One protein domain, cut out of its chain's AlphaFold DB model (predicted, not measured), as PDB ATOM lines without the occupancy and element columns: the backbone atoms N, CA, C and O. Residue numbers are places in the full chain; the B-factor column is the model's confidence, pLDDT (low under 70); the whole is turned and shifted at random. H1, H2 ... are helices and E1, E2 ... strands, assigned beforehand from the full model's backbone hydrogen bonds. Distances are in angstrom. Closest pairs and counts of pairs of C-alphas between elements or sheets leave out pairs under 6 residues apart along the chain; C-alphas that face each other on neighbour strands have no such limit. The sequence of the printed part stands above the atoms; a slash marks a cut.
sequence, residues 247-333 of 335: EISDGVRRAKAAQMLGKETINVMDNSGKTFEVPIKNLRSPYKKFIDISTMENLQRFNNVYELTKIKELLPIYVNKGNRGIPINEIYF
ATOM      1  N   GLU A 247     -45.175 -29.652  10.761       84.94
ATOM      2  CA  GLU A 247     -44.051 -28.859  10.284       84.94
ATOM      3  C   GLU A 247     -43.027 -28.711  11.406       84.94
ATOM      4  O   GLU A 247     -43.357 -28.276  12.506       84.94
ATOM      5  N   ILE A 248     -41.776 -29.074  11.140       84.56
ATOM      6  CA  ILE A 248     -40.681 -28.927  12.093       84.56
ATOM      7  C   ILE A 248     -40.265 -27.459  12.141       84.56
ATOM      8  O   ILE A 248     -39.702 -26.941  11.177       84.56
ATOM      9  N   SER A 249     -40.476 -26.818  13.286       81.62
ATOM     10  CA  SER A 249     -40.024 -25.450  13.546       81.62
ATOM     11  C   SER A 249     -38.519 -25.409  13.816       81.62
ATOM     12  O   SER A 249     -37.809 -24.569  13.272       81.62
ATOM     13  N   ASP A 250     -38.020 -26.361  14.607       80.31
ATOM     14  CA  ASP A 250     -36.594 -26.551  14.878       80.31
ATOM     15  C   ASP A 250     -36.293 -28.032  15.129       80.31
ATOM     16  O   ASP A 250     -37.136 -28.750  15.650       80.31
ATOM     17  N   GLY A 251     -35.095 -28.502  14.771       80.50
ATOM     18  CA  GLY A 251     -34.662 -29.879  15.033       80.50
ATOM     19  C   GLY A 251     -34.671 -30.823  13.826       80.50
ATOM     20  O   GLY A 251     -34.597 -32.038  14.004       80.50
ATOM     21  N   VAL A 252     -34.675 -30.310  12.588       81.88
ATOM     22  CA  VAL A 252     -34.664 -31.132  11.351       81.88
ATOM     23  C   VAL A 252     -33.523 -32.166  11.331       81.88
ATOM     24  O   VAL A 252     -33.731 -33.318  10.950       81.88
ATOM     25  N   ARG A 253     -32.320 -31.796  11.801       83.00
ATOM     26  CA  ARG A 253     -31.168 -32.718  11.898       83.00
ATOM     27  C   ARG A 253     -31.415 -33.871  12.871       83.00
ATOM     28  O   ARG A 253     -31.005 -34.991  12.592       83.00
ATOM     29  N   ARG A 254     -32.112 -33.603  13.977       82.00
ATOM     30  CA  ARG A 254     -32.456 -34.599  14.998       82.00
ATOM     31  C   ARG A 254     -33.510 -35.567  14.484       82.00
ATOM     32  O   ARG A 254     -33.343 -36.770  14.636       82.00
ATOM     33  N   ALA A 255     -34.543 -35.055  13.819       82.56
ATOM     34  CA  ALA A 255     -35.548 -35.899  13.187       82.56
ATOM     35  C   ALA A 255     -34.916 -36.836  12.137       82.56
ATOM     36  O   ALA A 255     -35.233 -38.024  12.110       82.56
ATOM     37  N   LYS A 256     -33.938 -36.351  11.351       84.38
ATOM     38  CA  LYS A 256     -33.176 -37.208  10.425       84.38
ATOM     39  C   LYS A 256     -32.259 -38.203  11.137       84.38
ATOM     40  O   LYS A 256     -32.222 -39.365  10.745       84.38
ATOM     41  N   ALA A 257     -31.547 -37.786  12.181       83.88
ATOM     42  CA  ALA A 257     -30.715 -38.689  12.972       83.88
ATOM     43  C   ALA A 257     -31.545 -39.825  13.597       83.88
ATOM     44  O   ALA A 257     -31.156 -40.985  13.518       83.88
ATOM     45  N   ALA A 258     -32.724 -39.510  14.142       83.19
ATOM     46  CA  ALA A 258     -33.654 -40.495  14.683       83.19
ATOM     47  C   ALA A 258     -34.160 -41.468  13.607       83.19
ATOM     48  O   ALA A 258     -34.185 -42.673  13.849       83.19
ATOM     49  N   GLN A 259     -34.472 -40.965  12.408       83.06
ATOM     50  CA  GLN A 259     -34.824 -41.804  11.260       83.06
ATOM     51  C   GLN A 259     -33.687 -42.768  10.884       83.06
ATOM     52  O   GLN A 259     -33.930 -43.946  10.650       83.06
ATOM     53  N   MET A 260     -32.439 -42.285  10.842       83.31
ATOM     54  CA  MET A 260     -31.261 -43.109  10.520       83.31
ATOM     55  C   MET A 260     -30.942 -44.146  11.599       83.31
ATOM     56  O   MET A 260     -30.385 -45.193  11.296       83.31
ATOM     57  N   LEU A 261     -31.300 -43.861  12.850       83.75
ATOM     58  CA  LEU A 261     -31.219 -44.801  13.968       83.75
ATOM     59  C   LEU A 261     -32.374 -45.822  13.974       83.75
ATOM     60  O   LEU A 261     -32.465 -46.615  14.906       83.75
ATOM     61  N   GLY A 262     -33.262 -45.795  12.973       82.25
ATOM     62  CA  GLY A 262     -34.380 -46.730  12.851       82.25
ATOM     63  C   GLY A 262     -35.534 -46.465  13.818       82.25
ATOM     64  O   GLY A 262     -36.344 -47.356  14.051       82.25
ATOM     65  N   LYS A 263     -35.626 -45.265  14.408       82.12
ATOM     66  CA  LYS A 263     -36.761 -44.918  15.274       82.12
ATOM     67  C   LYS A 263     -38.016 -44.689  14.428       82.12
ATOM     68  O   LYS A 263     -37.964 -44.003  13.411       82.12
ATOM     69  N   GLU A 264     -39.149 -45.226  14.874       80.06
ATOM     70  CA  GLU A 264     -40.446 -45.028  14.207       80.06
ATOM     71  C   GLU A 264     -41.115 -43.710  14.625       80.06
ATOM     72  O   GLU A 264     -41.725 -43.023  13.799       80.06
ATOM     73  N   THR A 265     -40.946 -43.324  15.894       83.75
ATOM     74  CA  THR A 265     -41.523 -42.120  16.502       83.75
ATOM     75  C   THR A 265     -40.451 -41.208  17.094       83.75
ATOM     76  O   THR A 265     -39.305 -41.604  17.341       83.75
ATOM     77  N   ILE A 266     -40.814 -39.942  17.297       85.06
ATOM     78  CA  ILE A 266     -39.991 -38.964  18.004       85.06
ATOM     79  C   ILE A 266     -40.853 -38.056  18.879       85.06
ATOM     80  O   ILE A 266     -41.961 -37.683  18.495       85.06
ATOM     81  N   ASN A 267     -40.318 -37.686  20.045       87.06
ATOM     82  CA  ASN A 267     -40.940 -36.713  20.937       87.06
ATOM     83  C   ASN A 267     -40.902 -35.317  20.317       87.06
ATOM     84  O   ASN A 267     -39.834 -34.781  19.998       87.06
ATOM     85  N   VAL A 268     -42.079 -34.720  20.198       85.69
ATOM     86  CA  VAL A 268     -42.280 -33.361  19.712       85.69
ATOM     87  C   VAL A 268     -42.985 -32.517  20.766       85.69
ATOM     88  O   VAL A 268     -43.608 -33.052  21.679       85.69
ATOM     89  N   MET A 269     -42.867 -31.199  20.642       88.12
ATOM     90  CA  MET A 269     -43.561 -30.203  21.449       88.12
ATOM     91  C   MET A 269     -44.325 -29.264  20.516       88.12
ATOM     92  O   MET A 269     -43.749 -28.756  19.554       88.12
ATOM     93  N   ASP A 270     -45.611 -29.042  20.780       85.88
ATOM     94  CA  ASP A 270     -46.394 -28.041  20.051       85.88
ATOM     95  C   ASP A 270     -46.216 -26.624  20.625       85.88
ATOM     96  O   ASP A 270     -45.577 -26.408  21.657       85.88
ATOM     97  N   ASN A 271     -46.824 -25.634  19.968       81.12
ATOM     98  CA  ASN A 271     -46.832 -24.244  20.439       81.12
ATOM     99  C   ASN A 271     -47.538 -24.044  21.786       81.12
ATOM    100  O   ASN A 271     -47.377 -22.994  22.404       81.12
ATOM    101  N   SER A 272     -48.336 -25.013  22.232       79.81
ATOM    102  CA  SER A 272     -48.990 -24.999  23.540       79.81
ATOM    103  C   SER A 272     -48.085 -25.570  24.639       79.81
ATOM    104  O   SER A 272     -48.482 -25.590  25.803       79.81
ATOM    105  N   GLY A 273     -46.874 -26.023  24.294       79.50
ATOM    106  CA  GLY A 273     -45.918 -26.630  25.219       79.50
ATOM    107  C   GLY A 273     -46.225 -28.093  25.546       79.50
ATOM    108  O   GLY A 273     -45.548 -28.686  26.389       79.50
ATOM    109  N   LYS A 274     -47.222 -28.704  24.893       83.62
ATOM    110  CA  LYS A 274     -47.577 -30.107  25.105       83.62
ATOM    111  C   LYS A 274     -46.595 -30.996  24.358       83.62
ATOM    112  O   LYS A 274     -46.352 -30.808  23.168       83.62
ATOM    113  N   THR A 275     -46.057 -31.988  25.062       84.69
ATOM    114  CA  THR A 275     -45.172 -32.997  24.476       84.69
ATOM    115  C   THR A 275     -45.945 -34.258  24.110       84.69
ATOM    116  O   THR A 275     -46.825 -34.693  24.852       84.69
ATOM    117  N   PHE A 276     -45.661 -34.819  22.937       83.94
ATOM    118  CA  PHE A 276     -46.282 -36.049  22.441       83.94
ATOM    119  C   PHE A 276     -45.374 -36.740  21.420       83.94
ATOM    120  O   PHE A 276     -44.451 -36.127  20.882       83.94
ATOM    121  N   GLU A 277     -45.620 -38.020  21.151       84.62
ATOM    122  CA  GLU A 277     -44.896 -38.756  20.115       84.62
ATOM    123  C   GLU A 277     -45.562 -38.589  18.750       84.62
ATOM    124  O   GLU A 277     -46.775 -38.740  18.603       84.62
ATOM    125  N   VAL A 278     -44.749 -38.311  17.731       81.75
ATOM    126  CA  VAL A 278     -45.189 -38.247  16.335       81.75
ATOM    127  C   VAL A 278     -44.383 -39.238  15.502       81.75
ATOM    128  O   VAL A 278     -43.155 -39.291  15.639       81.75
ATOM    129  N   PRO A 279     -45.027 -40.007  14.603       82.62
ATOM    130  CA  PRO A 279     -44.315 -40.817  13.625       82.62
ATOM    131  C   PRO A 279     -43.388 -39.947  12.775       82.62
ATOM    132  O   PRO A 279     -43.832 -38.957  12.191       82.62
ATOM    133  N   ILE A 280     -42.115 -40.325  12.634       81.31
ATOM    134  CA  ILE A 280     -41.124 -39.500  11.915       81.31
ATOM    135  C   ILE A 280     -41.563 -39.235  10.462       81.31
ATOM    136  O   ILE A 280     -41.339 -38.149   9.929       81.31
ATOM    137  N   LYS A 281     -42.272 -40.191   9.842       80.44
ATOM    138  CA  LYS A 281     -42.863 -40.062   8.497       80.44
ATOM    139  C   LYS A 281     -43.865 -38.903   8.348       80.44
ATOM    140  O   LYS A 281     -44.060 -38.408   7.237       80.44
ATOM    141  N   ASN A 282     -44.472 -38.450   9.443       80.69
ATOM    142  CA  ASN A 282     -45.489 -37.395   9.451       80.69
ATOM    143  C   ASN A 282     -44.885 -35.996   9.624       80.69
ATOM    144  O   ASN A 282     -45.588 -34.993   9.490       80.69
ATOM    145  N   LEU A 283     -43.579 -35.918   9.892       84.25
ATOM    146  CA  LEU A 283     -42.860 -34.659  10.002       84.25
ATOM    147  C   LEU A 283     -42.526 -34.085   8.618       84.25
ATOM    148  O   LEU A 283     -42.219 -34.804   7.659       84.25
ATOM    149  N   ARG A 284     -42.581 -32.761   8.512       83.06
ATOM    150  CA  ARG A 284     -42.307 -31.978   7.308       83.06
ATOM    151  C   ARG A 284     -41.268 -30.914   7.630       83.06
ATOM    152  O   ARG A 284     -41.392 -30.197   8.613       83.06
ATOM    153  N   SER A 285     -40.231 -30.810   6.807       80.31
ATOM    154  CA  SER A 285     -39.239 -29.734   6.899       80.31
ATOM    155  C   SER A 285     -39.742 -28.525   6.095       80.31
ATOM    156  O   SER A 285     -39.877 -28.662   4.875       80.31
ATOM    157  N   PRO A 286     -40.022 -27.364   6.720       67.94
ATOM    158  CA  PRO A 286     -40.614 -26.214   6.028       67.94
ATOM    159  C   PRO A 286     -39.643 -25.505   5.072       67.94
ATOM    160  O   PRO A 286     -40.075 -24.972   4.054       67.94
ATOM    161  N   TYR A 287     -38.332 -25.529   5.353       63.66
ATOM    162  CA  TYR A 287     -37.346 -24.716   4.616       63.66
ATOM    163  C   TYR A 287     -36.100 -25.464   4.128       63.66
ATOM    164  O   TYR A 287     -35.388 -24.965   3.259       63.66
ATOM    165  N   LYS A 288     -35.796 -26.656   4.658       60.22
ATOM    166  CA  LYS A 288     -34.581 -27.398   4.284       60.22
ATOM    167  C   LYS A 288     -34.943 -28.608   3.443       60.22
ATOM    168  O   LYS A 288     -35.391 -29.616   3.985       60.22
ATOM    169  N   LYS A 289     -34.714 -28.495   2.133       55.25
ATOM    170  CA  LYS A 289     -34.808 -29.608   1.175       55.25
ATOM    171  C   LYS A 289     -33.741 -30.673   1.437       55.25
ATOM    172  O   LYS A 289     -33.977 -31.842   1.175       55.25
ATOM    173  N   PHE A 290     -32.619 -30.261   2.032       64.06
ATOM    174  CA  PHE A 290     -31.505 -31.128   2.383       64.06
ATOM    175  C   PHE A 290     -30.836 -30.689   3.682       64.06
ATOM    176  O   PHE A 290     -30.800 -29.498   4.012       64.06
ATOM    177  N   ILE A 291     -30.258 -31.647   4.401       71.31
ATOM    178  CA  ILE A 291     -29.267 -31.356   5.438       71.31
ATOM    179  C   ILE A 291     -27.903 -31.334   4.753       71.31
ATOM    180  O   ILE A 291     -27.414 -32.376   4.324       71.31
ATOM    181  N   ASP A 292     -27.318 -30.143   4.636       72.69
ATOM    182  CA  ASP A 292     -25.955 -29.978   4.143       72.69
ATOM    183  C   ASP A 292     -24.955 -30.474   5.197       72.69
ATOM    184  O   ASP A 292     -24.954 -29.992   6.334       72.69
ATOM    185  N   ILE A 293     -24.140 -31.450   4.802       75.50
ATOM    186  CA  ILE A 293     -23.015 -32.019   5.559       75.50
ATOM    187  C   ILE A 293     -21.698 -31.932   4.768       75.50
ATOM    188  O   ILE A 293     -20.735 -32.612   5.101       75.50
ATOM    189  N   SER A 294     -21.650 -31.120   3.706       76.38
ATOM    190  CA  SER A 294     -20.487 -31.014   2.814       76.38
ATOM    191  C   SER A 294     -19.268 -30.358   3.469       76.38
ATOM    192  O   SER A 294     -18.139 -30.602   3.053       76.38
ATOM    193  N   THR A 295     -19.474 -29.545   4.508       84.19
ATOM    194  CA  THR A 295     -18.394 -28.933   5.288       84.19
ATOM    195  C   THR A 295     -18.109 -29.733   6.559       84.19
ATOM    196  O   THR A 295     -19.026 -30.257   7.196       84.19
ATOM    197  N   MET A 296     -16.838 -29.771   6.977       80.62
ATOM    198  CA  MET A 296     -16.410 -30.483   8.193       80.62
ATOM    199  C   MET A 296     -17.160 -29.996   9.447       80.62
ATOM    200  O   MET A 296     -17.550 -30.798  10.291       80.62
ATOM    201  N   GLU A 297     -17.443 -28.696   9.535       85.81
ATOM    202  CA  GLU A 297     -18.232 -28.112  10.627       85.81
ATOM    203  C   GLU A 297     -19.677 -28.643  10.647       85.81
ATOM    204  O   GLU A 297     -20.206 -29.013  11.699       85.81
ATOM    205  N   ASN A 298     -20.333 -28.718   9.486       81.50
ATOM    206  CA  ASN A 298     -21.698 -29.229   9.395       81.50
ATOM    207  C   ASN A 298     -21.768 -30.739   9.657       81.50
ATOM    208  O   ASN A 298     -22.728 -31.195  10.286       81.50
ATOM    209  N   LEU A 299     -20.747 -31.492   9.237       81.69
ATOM    210  CA  LEU A 299     -20.602 -32.914   9.539       81.69
ATOM    211  C   LEU A 299     -20.444 -33.148  11.048       81.69
ATOM    212  O   LEU A 299     -21.179 -33.949  11.620       81.69
ATOM    213  N   GLN A 300     -19.558 -32.403  11.716       85.81
ATOM    214  CA  GLN A 300     -19.378 -32.489  13.170       85.81
ATOM    215  C   GLN A 300     -20.665 -32.141  13.926       85.81
ATOM    216  O   GLN A 300     -21.068 -32.863  14.838       85.81
ATOM    217  N   ARG A 301     -21.376 -31.084  13.508       82.69
ATOM    218  CA  ARG A 301     -22.684 -30.730  14.084       82.69
ATOM    219  C   ARG A 301     -23.714 -31.843  13.923       82.69
ATOM    220  O   ARG A 301     -24.491 -32.081  14.845       82.69
ATOM    221  N   PHE A 302     -23.752 -32.505  12.769       84.75
ATOM    222  CA  PHE A 302     -24.662 -33.625  12.548       84.75
ATOM    223  C   PHE A 302     -24.285 -34.835  13.412       84.75
ATOM    224  O   PHE A 302     -25.160 -35.376  14.081       84.75
ATOM    225  N   ASN A 303     -23.001 -35.196  13.471       84.75
ATOM    226  CA  ASN A 303     -22.508 -36.314  14.280       84.75
ATOM    227  C   ASN A 303     -22.782 -36.110  15.775       84.75
ATOM    228  O   ASN A 303     -23.259 -37.030  16.434       84.75
ATOM    229  N   ASN A 304     -22.594 -34.895  16.296       85.31
ATOM    230  CA  ASN A 304     -22.933 -34.580  17.686       85.31
ATOM    231  C   ASN A 304     -24.428 -34.794  17.961       85.31
ATOM    232  O   ASN A 304     -24.801 -35.406  18.959       85.31
ATOM    233  N   VAL A 305     -25.305 -34.340  17.059       84.31
ATOM    234  CA  VAL A 305     -26.753 -34.573  17.187       84.31
ATOM    235  C   VAL A 305     -27.091 -36.059  17.060       84.31
ATOM    236  O   VAL A 305     -27.974 -36.537  17.773       84.31
ATOM    237  N   TYR A 306     -26.407 -36.797  16.187       84.44
ATOM    238  CA  TYR A 306     -26.600 -38.234  16.001       84.44
ATOM    239  C   TYR A 306     -26.262 -39.026  17.270       84.44
ATOM    240  O   TYR A 306     -27.109 -39.779  17.753       84.44
ATOM    241  N   GLU A 307     -25.097 -38.779  17.871       83.62
ATOM    242  CA  GLU A 307     -24.693 -39.419  19.129       83.62
ATOM    243  C   GLU A 307     -25.633 -39.048  20.282       83.62
ATOM    244  O   GLU A 307     -26.127 -39.924  20.988       83.62
ATOM    245  N   LEU A 308     -26.017 -37.775  20.415       81.44
ATOM    246  CA  LEU A 308     -27.000 -37.373  21.428       81.44
ATOM    247  C   LEU A 308     -28.371 -38.052  21.217       81.44
ATOM    248  O   LEU A 308     -29.069 -38.390  22.175       81.44
ATOM    249  N   THR A 309     -28.766 -38.307  19.965       80.31
ATOM    250  CA  THR A 309     -30.036 -38.990  19.648       80.31
ATOM    251  C   THR A 309     -29.991 -40.473  20.024       80.31
ATOM    252  O   THR A 309     -31.028 -41.058  20.373       80.31
ATOM    253  N   LYS A 310     -28.800 -41.076  19.987       78.94
ATOM    254  CA  LYS A 310     -28.531 -42.460  20.389       78.94
ATOM    255  C   LYS A 310     -28.646 -42.646  21.906       78.94
ATOM    256  O   LYS A 310     -29.238 -43.629  22.339       78.94
ATOM    257  N   ILE A 311     -28.182 -41.675  22.694       75.81
ATOM    258  CA  ILE A 311     -28.124 -41.742  24.170       75.81
ATOM    259  C   ILE A 311     -29.464 -41.323  24.840       75.81
ATOM    260  O   ILE A 311     -29.620 -41.437  26.047       75.81
ATOM    261  N   LYS A 312     -30.483 -40.918  24.057       66.06
ATOM    262  CA  LYS A 312     -31.832 -40.472  24.504       66.06
ATOM    263  C   LYS A 312     -31.885 -39.165  25.324       66.06
ATOM    264  O   LYS A 312     -32.954 -38.817  25.811       66.06
ATOM    265  N   GLU A 313     -30.819 -38.375  25.390       61.03
ATOM    266  CA  GLU A 313     -30.764 -37.136  26.198       61.03
ATOM    267  C   GLU A 313     -31.282 -35.862  25.496       61.03
ATOM    268  O   GLU A 313     -30.907 -34.746  25.850       61.03
ATOM    269  N   LEU A 314     -32.124 -35.974  24.469       64.94
ATOM    270  CA  LEU A 314     -32.515 -34.803  23.679       64.94
ATOM    271  C   LEU A 314     -33.912 -34.288  24.016       64.94
ATOM    272  O   LEU A 314     -34.879 -35.043  24.079       64.94
ATOM    273  N   LEU A 315     -33.994 -32.961  24.135       71.75
ATOM    274  CA  LEU A 315     -35.234 -32.196  24.254       71.75
ATOM    275  C   LEU A 315     -36.228 -32.541  23.117       71.75
ATOM    276  O   LEU A 315     -35.815 -32.964  22.032       71.75
ATOM    277  N   PRO A 316     -37.538 -32.362  23.319       81.69
ATOM    278  CA  PRO A 316     -38.523 -32.535  22.255       81.69
ATOM    279  C   PRO A 316     -38.290 -31.550  21.095       81.69
ATOM    280  O   PRO A 316     -37.748 -30.459  21.274       81.69
ATOM    281  N   ILE A 317     -38.661 -31.964  19.882       86.06
ATOM    282  CA  ILE A 317     -38.582 -31.140  18.664       86.06
ATOM    283  C   ILE A 317     -39.803 -30.225  18.601       86.06
ATOM    284  O   ILE A 317     -40.925 -30.709  18.722       86.06
ATOM    285  N   TYR A 318     -39.616 -28.929  18.360       86.06
ATOM    286  CA  TYR A 318     -40.746 -28.012  18.204       86.06
ATOM    287  C   TYR A 318     -41.431 -28.211  16.856       86.06
ATOM    288  O   TYR A 318     -40.777 -28.167  15.809       86.06
ATOM    289  N   VAL A 319     -42.747 -28.403  16.882       86.00
ATOM    290  CA  VAL A 319     -43.553 -28.639  15.685       86.00
ATOM    291  C   VAL A 319     -44.820 -27.795  15.657       86.00
ATOM    292  O   VAL A 319     -45.435 -27.508  16.679       86.00
ATOM    293  N   ASN A 320     -45.244 -27.459  14.445       84.25
ATOM    294  CA  ASN A 320     -46.525 -26.839  14.142       84.25
ATOM    295  C   ASN A 320     -47.423 -27.829  13.405       84.25
ATOM    296  O   ASN A 320     -46.946 -28.601  12.579       84.25
ATOM    297  N   LYS A 321     -48.734 -27.801  13.647       80.88
ATOM    298  CA  LYS A 321     -49.670 -28.589  12.832       80.88
ATOM    299  C   LYS A 321     -49.742 -27.979  11.430       80.88
ATOM    300  O   LYS A 321     -50.083 -26.806  11.297       80.88
ATOM    301  N   GLY A 322     -49.443 -28.760  10.394       73.50
ATOM    302  CA  GLY A 322     -49.411 -28.251   9.025       73.50
ATOM    303  C   GLY A 322     -48.728 -29.181   8.021       73.50
ATOM    304  O   GLY A 322     -48.070 -30.154   8.381       73.50
ATOM    305  N   ASN A 323     -48.914 -28.888   6.735       69.56
ATOM    306  CA  ASN A 323     -48.357 -29.658   5.615       69.56
ATOM    307  C   ASN A 323     -47.424 -28.816   4.720       69.56
ATOM    308  O   ASN A 323     -47.079 -29.212   3.608       69.56
ATOM    309  N   ARG A 324     -47.022 -27.620   5.152       62.03
ATOM    310  CA  ARG A 324     -46.048 -26.803   4.425       62.03
ATOM    311  C   ARG A 324     -44.655 -27.362   4.699       62.03
ATOM    312  O   ARG A 324     -44.025 -27.072   5.707       62.03
ATOM    313  N   GLY A 325     -44.173 -28.203   3.793       66.25
ATOM    314  CA  GLY A 325     -42.813 -28.722   3.855       66.25
ATOM    315  C   GLY A 325     -42.646 -30.042   3.123       66.25
ATOM    316  O   GLY A 325     -43.574 -30.576   2.523       66.25
ATOM    317  N   ILE A 326     -41.432 -30.573   3.173       71.81
ATOM    318  CA  ILE A 326     -41.033 -31.772   2.431       71.81
ATOM    319  C   ILE A 326     -40.824 -32.912   3.441       71.81
ATOM    320  O   ILE A 326     -40.329 -32.641   4.543       71.81
ATOM    321  N   PRO A 327     -41.177 -34.173   3.122       71.81
ATOM    322  CA  PRO A 327     -40.765 -35.321   3.926       71.81
ATOM    323  C   PRO A 327     -39.246 -35.318   4.160       71.81
ATOM    324  O   PRO A 327     -38.485 -34.859   3.306       71.81
ATOM    325  N   ILE A 328     -38.793 -35.821   5.311       67.31
ATOM    326  CA  ILE A 328     -37.380 -35.790   5.734       67.31
ATOM    327  C   ILE A 328     -36.552 -36.833   4.963       67.31
ATOM    328  O   ILE A 328     -35.977 -37.762   5.529       67.31
ATOM    329  N   ASN A 329     -36.498 -36.736   3.642       53.44
ATOM    330  CA  ASN A 329     -36.031 -37.861   2.844       53.44
ATOM    331  C   ASN A 329     -34.529 -37.797   2.548       53.44
ATOM    332  O   ASN A 329     -33.890 -38.847   2.565       53.44
ATOM    333  N   GLU A 330     -33.899 -36.624   2.426       56.75
ATOM    334  CA  GLU A 330     -32.578 -36.565   1.780       56.75
ATOM    335  C   GLU A 330     -31.511 -35.794   2.584       56.75
ATOM    336  O   GLU A 330     -31.661 -34.625   2.947       56.75
ATOM    337  N   ILE A 331     -30.401 -36.484   2.873       53.66
ATOM    338  CA  ILE A 331     -29.115 -35.870   3.231       53.66
ATOM    339  C   ILE A 331     -28.397 -35.624   1.909       53.66
ATOM    340  O   ILE A 331     -28.253 -36.554   1.117       53.66
ATOM    341  N   TYR A 332     -27.960 -34.391   1.655       49.06
ATOM    342  CA  TYR A 332     -27.220 -34.095   0.433       49.06
ATOM    343  C   TYR A 332     -25.730 -34.306   0.682       49.06
ATOM    344  O   TYR A 332     -25.101 -33.562   1.434       49.06
ATOM    345  N   PHE A 333     -25.172 -35.321   0.028       45.81
ATOM    346  CA  PHE A 333     -23.735 -35.461  -0.146       45.81
ATOM    347  C   PHE A 333     -23.359 -34.689  -1.407       45.81
ATOM    348  O   PHE A 333     -23.753 -35.074  -2.510       45.81
TER     349      PHE A 333
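This is residues 247 to 333 of the 335 residues of an uncharacterized protein of Capnocytophaga sp. oral taxon 902 (UniProt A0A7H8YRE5). A strongly twisted three-stranded mixed sheet, E2 E1 E4, has H1 over one face, with H2 packed on H1. The 87 printed residues, under half in named elements, run through H1 E1 E2 E3 H2 E4; the class is mixed. The whole is compact, radius of gyration of the C-alphas 12.3 A, spans 36 by 28 by 20 A.

E1, residues 265 to 269, forms an antiparallel hairpin with E2, residues 275 to 279; N 268 and O 276 are 2.8 A apart. E4, residues 317 to 321, is parallel to E1; N 269 and O 317 are 2.8 A apart. H1, residues 252 to 260, is over E1, height over the sheet 9.9 A. H2, residues 296 to 310, touches H1 at a steep tilt of 60 degrees, C-alphas 257 and 306 closest, 5.1 A. Both helices have every O i to N i+4 pair within hydrogen-bond range.

H2 measures 21.0 A. C-alpha 252 is at (-34.664, -31.132, 11.351), C-alpha 321 at (-49.670, -28.589, 12.832). E3, residues 283 to 285, pairs with no named strand.

The printed part has no cut; 17 residues are under pLDDT 70.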